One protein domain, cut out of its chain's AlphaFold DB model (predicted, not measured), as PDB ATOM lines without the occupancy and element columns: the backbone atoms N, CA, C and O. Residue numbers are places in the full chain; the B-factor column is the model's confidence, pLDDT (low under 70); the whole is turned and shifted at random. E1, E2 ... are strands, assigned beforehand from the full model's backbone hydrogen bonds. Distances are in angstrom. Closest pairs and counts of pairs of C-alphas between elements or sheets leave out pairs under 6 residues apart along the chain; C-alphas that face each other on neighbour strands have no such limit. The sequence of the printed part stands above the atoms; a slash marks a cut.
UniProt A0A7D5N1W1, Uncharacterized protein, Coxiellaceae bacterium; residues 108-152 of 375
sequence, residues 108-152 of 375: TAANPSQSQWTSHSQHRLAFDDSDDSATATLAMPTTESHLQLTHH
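AT A GLANCE: This is residues 108 to 152 of the 375 residues of an uncharacterized protein of Coxiellaceae bacterium (UniProt A0A7D5N1W1). A single sheet of four strands, gently bowed and bare on both faces, is folded back and forth as a row of hairpins, E1, E2, E3 and E4 side by side. Residues 108 to 113 make a short lead-in before the edge strand E1. The printed part has 45 residues, with four named strands and no named helix; the class is all strand, and the sheet order E1, E2, E3, E4 is antiparallel throughout. It is only just compact, close to loose, with a radius of gyration of the C-alphas of 10.8 A, and flat, spanning 29 by 22 by 12 A.

IN THESE COORDINATES: E1, residues 114 to 118, begins at C-alpha 114 (-2.368, 122.284, 118.730) and is 11.9 A long from first to last C-alpha. E2, residues 124 to 128, is 12.1 A long. E3, residues 134 to 140, is 19.3 A long. E4, residues 145 to 151, is 19.6 A long and ends at C-alpha 151 (5.787, 131.093, 126.512).

HOW THE PARTS SIT: The four strands form a meander, each strand the antiparallel neighbour of the one before. E1 and E2 form a hairpin at 178 degrees between their directions, with N 115 and O 127 within hydrogen-bond range at 2.8 A. The hairpin of E2 and E3 stands at 171 degrees, with N 128 and O 135 at 2.8 A. The hairpin of E3 and E4 stands at 176 degrees; N 140 and O 145 are 2.8 A apart, and the C-alphas of Ala 139 and His 146, which face each other, are 4.3 A apart. The edge strands E1 and E4 are apart.

THE WHOLE: The C-alphas farthest apart, those of His 120 and Asp 132, are 30.3 A from each other. The printed part has no cut, and its three links between strands are tight. The mean pLDDT of the printed part is 91.8, and no printed residue is under 70.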
ATOM      1  N   THR A 108      -6.568 115.945 117.184       92.81
ATOM      2  CA  THR A 108      -7.792 115.276 117.631       92.81
ATOM      3  C   THR A 108      -8.412 116.059 118.787       92.81
ATOM      4  O   THR A 108      -7.861 117.060 119.245       92.81
ATOM      5  N   ALA A 109      -9.532 115.574 119.328       93.19
ATOM      6  CA  ALA A 109     -10.114 116.138 120.545       93.19
ATOM      7  C   ALA A 109      -9.171 116.083 121.768       93.19
ATOM      8  O   ALA A 109      -9.410 116.798 122.735       93.19
ATOM      9  N   ALA A 110      -8.111 115.264 121.736       92.12
ATOM     10  CA  ALA A 110      -7.114 115.194 122.804       92.12
ATOM     11  C   ALA A 110      -6.090 116.346 122.773       92.12
ATOM     12  O   ALA A 110      -5.421 116.584 123.774       92.12
ATOM     13  N   ASN A 111      -5.951 117.054 121.647       93.25
ATOM     14  CA  ASN A 111      -5.006 118.161 121.471       93.25
ATOM     15  C   ASN A 111      -5.592 119.300 120.604       93.25
ATOM     16  O   ASN A 111      -4.990 119.684 119.602       93.25
ATOM     17  N   PRO A 112      -6.767 119.849 120.963       93.75
ATOM     18  CA  PRO A 112      -7.520 120.771 120.110       93.75
ATOM     19  C   PRO A 112      -6.874 122.157 119.965       93.75
ATOM     20  O   PRO A 112      -7.195 122.880 119.028       93.75
ATOM     21  N   SER A 113      -5.980 122.527 120.882       94.31
ATOM     22  CA  SER A 113      -5.199 123.769 120.868       94.31
ATOM     23  C   SER A 113      -3.919 123.672 120.032       94.31
ATOM     24  O   SER A 113      -3.198 124.659 119.908       94.31
ATOM     25  N   GLN A 114      -3.610 122.502 119.463       94.94
ATOM     26  CA  GLN A 114      -2.368 122.284 118.730       94.94
ATOM     27  C   GLN A 114      -2.560 122.390 117.219       94.94
ATOM     28  O   GLN A 114      -3.401 121.719 116.622       94.94
ATOM     29  N   SER A 115      -1.678 123.150 116.579       95.69
ATOM     30  CA  SER A 115      -1.401 123.066 115.148       95.69
ATOM     31  C   SER A 115      -0.160 122.200 114.935       95.69
ATOM     32  O   SER A 115       0.953 122.613 115.261       95.69
ATOM     33  N   GLN A 116      -0.332 120.991 114.394       94.94
ATOM     34  CA  GLN A 116       0.740 119.996 114.300       94.94
ATOM     35  C   GLN A 116       0.928 119.458 112.879       94.94
ATOM     36  O   GLN A 116      -0.003 118.974 112.238       94.94
ATOM     37  N   TRP A 117       2.182 119.433 112.437       93.25
ATOM     38  CA  TRP A 117       2.652 118.607 111.333       93.25
ATOM     39  C   TRP A 117       3.472 117.435 111.876       93.25
ATOM     40  O   TRP A 117       4.274 117.581 112.803       93.25
ATOM     41  N   THR A 118       3.271 116.241 111.322       91.81
ATOM     42  CA  THR A 118       4.014 115.038 111.713       91.81
ATOM     43  C   THR A 118       4.366 114.216 110.490       91.81
ATOM     44  O   THR A 118       3.497 113.830 109.712       91.81
ATOM     45  N   SER A 119       5.660 113.963 110.323       90.38
ATOM     46  CA  SER A 119       6.176 113.073 109.284       90.38
ATOM     47  C   SER A 119       5.926 111.603 109.626       90.38
ATOM     48  O   SER A 119       5.657 111.252 110.775       90.38
ATOM     49  N   HIS A 120       6.112 110.717 108.648       84.56
ATOM     50  CA  HIS A 120       6.004 109.273 108.860       84.56
ATOM     51  C   HIS A 120       6.960 108.746 109.949       84.56
ATOM     52  O   HIS A 120       6.564 107.934 110.782       84.56
ATOM     53  N   SER A 121       8.192 109.262 110.000       87.56
ATOM     54  CA  SER A 121       9.185 108.928 111.032       87.56
ATOM     55  C   SER A 121       8.912 109.601 112.385       87.56
ATOM     56  O   SER A 121       9.762 109.577 113.270       87.56
ATOM     57  N   GLN A 122       7.734 110.210 112.552       90.25
ATOM     58  CA  GLN A 122       7.278 110.906 113.754       90.25
ATOM     59  C   GLN A 122       8.064 112.174 114.118       90.25
ATOM     60  O   GLN A 122       7.908 112.696 115.221       90.25
ATOM     61  N   HIS A 123       8.857 112.735 113.195       94.44
ATOM     62  CA  HIS A 123       9.342 114.109 113.360       94.44
ATOM     63  C   HIS A 123       8.156 115.063 113.376       94.44
ATOM     64  O   HIS A 123       7.263 114.945 112.531       94.44
ATOM     65  N   ARG A 124       8.162 115.991 114.329       95.56
ATOM     66  CA  ARG A 124       7.025 116.851 114.637       95.56
ATOM     67  C   ARG A 124       7.424 118.313 114.568       95.56
ATOM     68  O   ARG A 124       8.426 118.694 115.163       95.56
ATOM     69  N   LEU A 125       6.592 119.111 113.908       96.75
ATOM     70  CA  LEU A 125       6.541 120.560 114.065       96.75
ATOM     71  C   LEU A 125       5.182 120.888 114.684       96.75
ATOM     72  O   LEU A 125       4.160 120.554 114.088       96.75
ATOM     73  N   ALA A 126       5.158 121.476 115.875       96.44
ATOM     74  CA  ALA A 126       3.924 121.770 116.595       96.44
ATOM     75  C   ALA A 126       3.935 123.184 117.175       96.44
ATOM     76  O   ALA A 126       4.958 123.635 117.690       96.44
ATOM     77  N   PHE A 127       2.782 123.838 117.108       96.62
ATOM     78  CA  PHE A 127       2.456 125.058 117.833       96.62
ATOM     79  C   PHE A 127       1.285 124.724 118.748       96.62
ATOM     80  O   PHE A 127       0.258 124.255 118.265       96.62
ATOM     81  N   ASP A 128       1.471 124.881 120.048       94.56
ATOM     82  CA  ASP A 128       0.429 124.687 121.048       94.56
ATOM     83  C   ASP A 128      -0.006 126.065 121.538       94.56
ATOM     84  O   ASP A 128       0.817 126.791 122.093       94.56
ATOM     85  N   ASP A 129      -1.268 126.418 121.304       92.75
ATOM     86  CA  ASP A 129      -1.862 127.697 121.701       92.75
ATOM     87  C   ASP A 129      -2.645 127.583 123.022       92.75
ATOM     88  O   ASP A 129      -3.513 128.403 123.312       92.75
ATOM     89  N   SER A 130      -2.378 126.547 123.826       89.62
ATOM     90  CA  SER A 130      -2.974 126.412 125.158       89.62
ATOM     91  C   SER A 130      -2.639 127.619 126.037       89.62
ATOM     92  O   SER A 130      -1.481 128.045 126.126       89.62
ATOM     93  N   ASP A 131      -3.654 128.142 126.728       81.38
ATOM     94  CA  ASP A 131      -3.502 129.265 127.652       81.38
ATOM     95  C   ASP A 131      -2.395 128.979 128.688       81.38
ATOM     96  O   ASP A 131      -2.216 127.847 129.148       81.38
ATOM     97  N   ASP A 132      -1.601 130.006 129.007       80.69
ATOM     98  CA  ASP A 132      -0.461 129.988 129.942       80.69
ATOM     99  C   ASP A 132       0.678 128.987 129.647       80.69
ATOM    100  O   ASP A 132       1.680 128.972 130.363       80.69
ATOM    101  N   SER A 133       0.587 128.190 128.578       83.69
ATOM    102  CA  SER A 133       1.545 127.121 128.256       83.69
ATOM    103  C   SER A 133       1.874 127.029 126.766       83.69
ATOM    104  O   SER A 133       2.283 125.975 126.276       83.69
ATOM    105  N   ALA A 134       1.741 128.146 126.050       91.62
ATOM    106  CA  ALA A 134       1.962 128.177 124.616       91.62
ATOM    107  C   ALA A 134       3.402 127.775 124.255       91.62
ATOM    108  O   ALA A 134       4.379 128.265 124.839       91.62
ATOM    109  N   THR A 135       3.554 126.879 123.281       94.69
ATOM    110  CA  THR A 135       4.868 126.382 122.846       94.69
ATOM    111  C   THR A 135       4.979 126.289 121.333       94.69
ATOM    112  O   THR A 135       4.005 126.041 120.634       94.69
ATOM    113  N   ALA A 136       6.201 126.442 120.826       96.69
ATOM    114  CA  ALA A 136       6.555 126.071 119.462       96.69
ATOM    115  C   ALA A 136       7.694 125.048 119.505       96.69
ATOM    116  O   ALA A 136       8.761 125.326 120.057       96.69
ATOM    117  N   THR A 137       7.480 123.866 118.930       96.50
ATOM    118  CA  THR A 137       8.392 122.723 119.051       96.50
ATOM    119  C   THR A 137       8.714 122.107 117.696       96.50
ATOM    120  O   THR A 137       7.818 121.732 116.942       96.50
ATOM    121  N   LEU A 138      10.007 121.906 117.437       97.44
ATOM    122  CA  LEU A 138      10.519 120.972 116.436       97.44
ATOM    123  C   LEU A 138      11.152 119.789 117.176       97.44
ATOM    124  O   LEU A 138      12.133 119.975 117.894       97.44
ATOM    125  N   ALA A 139      10.603 118.586 117.022       95.81
ATOM    126  CA  ALA A 139      11.020 117.415 117.789       95.81
ATOM    127  C   ALA A 139      11.265 116.179 116.921       95.81
ATOM    128  O   ALA A 139      10.559 115.909 115.946       95.81
ATOM    129  N   MET A 140      12.241 115.384 117.351       94.12
ATOM    130  CA  MET A 140      12.559 114.049 116.858       94.12
ATOM    131  C   MET A 140      12.444 113.075 118.042       94.12
ATOM    132  O   MET A 140      13.442 112.802 118.711       94.12
ATOM    133  N   PRO A 141      11.231 112.577 118.355       85.75
ATOM    134  CA  PRO A 141      10.974 111.857 119.605       85.75
ATOM    135  C   PRO A 141      11.841 110.610 119.795       85.75
ATOM    136  O   PRO A 141      12.253 110.313 120.909       85.75
ATOM    137  N   THR A 142      12.169 109.910 118.708       86.81
ATOM    138  CA  THR A 142      12.969 108.676 118.739       86.81
ATOM    139  C   THR A 142      14.397 108.875 119.252       86.81
ATOM    140  O   THR A 142      14.973 107.934 119.790       86.81
ATOM    141  N   THR A 143      14.967 110.074 119.105       87.31
ATOM    142  CA  THR A 143      16.315 110.431 119.591       87.31
ATOM    143  C   THR A 143      16.274 111.425 120.750       87.31
ATOM    144  O   THR A 143      17.314 111.968 121.134       87.31
ATOM    145  N   GLU A 144      15.071 111.712 121.257       91.00
ATOM    146  CA  GLU A 144      14.800 112.718 122.285       91.00
ATOM    147  C   GLU A 144      15.385 114.100 121.946       91.00
ATOM    148  O   GLU A 144      15.700 114.893 122.823       91.00
ATOM    149  N   SER A 145      15.553 114.423 120.660       94.69
ATOM    150  CA  SER A 145      16.150 115.694 120.233       94.69
ATOM    151  C   SER A 145      15.067 116.717 119.914       94.69
ATOM    152  O   SER A 145      14.110 116.403 119.201       94.69
ATOM    153  N   HIS A 146      15.194 117.939 120.431       95.06
ATOM    154  CA  HIS A 146      14.198 118.982 120.204       95.06
ATOM    155  C   HIS A 146      14.754 120.407 120.285       95.06
ATOM    156  O   HIS A 146      15.713 120.698 121.002       95.06
ATOM    157  N   LEU A 147      14.077 121.298 119.566       97.00
ATOM    158  CA  LEU A 147      14.115 122.743 119.731       97.00
ATOM    159  C   LEU A 147      12.730 123.178 120.211       97.00
ATOM    160  O   LEU A 147      11.736 122.877 119.549       97.00
ATOM    161  N   GLN A 148      12.654 123.870 121.343       95.62
ATOM    162  CA  GLN A 148      11.388 124.321 121.914       95.62
ATOM    163  C   GLN A 148      11.479 125.775 122.364       95.62
ATOM    164  O   GLN A 148      12.355 126.133 123.144       95.62
ATOM    165  N   LEU A 149      10.543 126.590 121.893       95.69
ATOM    166  CA  LEU A 149      10.227 127.899 122.449       95.69
ATOM    167  C   LEU A 149       9.029 127.738 123.378       95.69
ATOM    168  O   LEU A 149       8.019 127.160 122.980       95.69
ATOM    169  N   THR A 150       9.141 128.271 124.586       92.00
ATOM    170  CA  THR A 150       8.081 128.224 125.590       92.00
ATOM    171  C   THR A 150       7.694 129.638 125.969       92.00
ATOM    172  O   THR A 150       8.549 130.451 126.326       92.00
ATOM    173  N   HIS A 151       6.398 129.915 125.930       83.25
ATOM    174  CA  HIS A 151       5.787 131.093 126.512       83.25
ATOM    175  C   HIS A 151       4.913 130.636 127.681       83.25
ATOM    176  O   HIS A 151       3.762 130.246 127.515       83.25
ATOM    177  N   HIS A 152       5.493 130.676 128.878       76.81
ATOM    178  CA  HIS A 152       4.784 130.470 130.136       76.81
ATOM    179  C   HIS A 152       4.897 131.757 130.948       76.81
ATOM    180  O   HIS A 152       5.992 132.326 130.996       76.81
TER     181      HIS A 152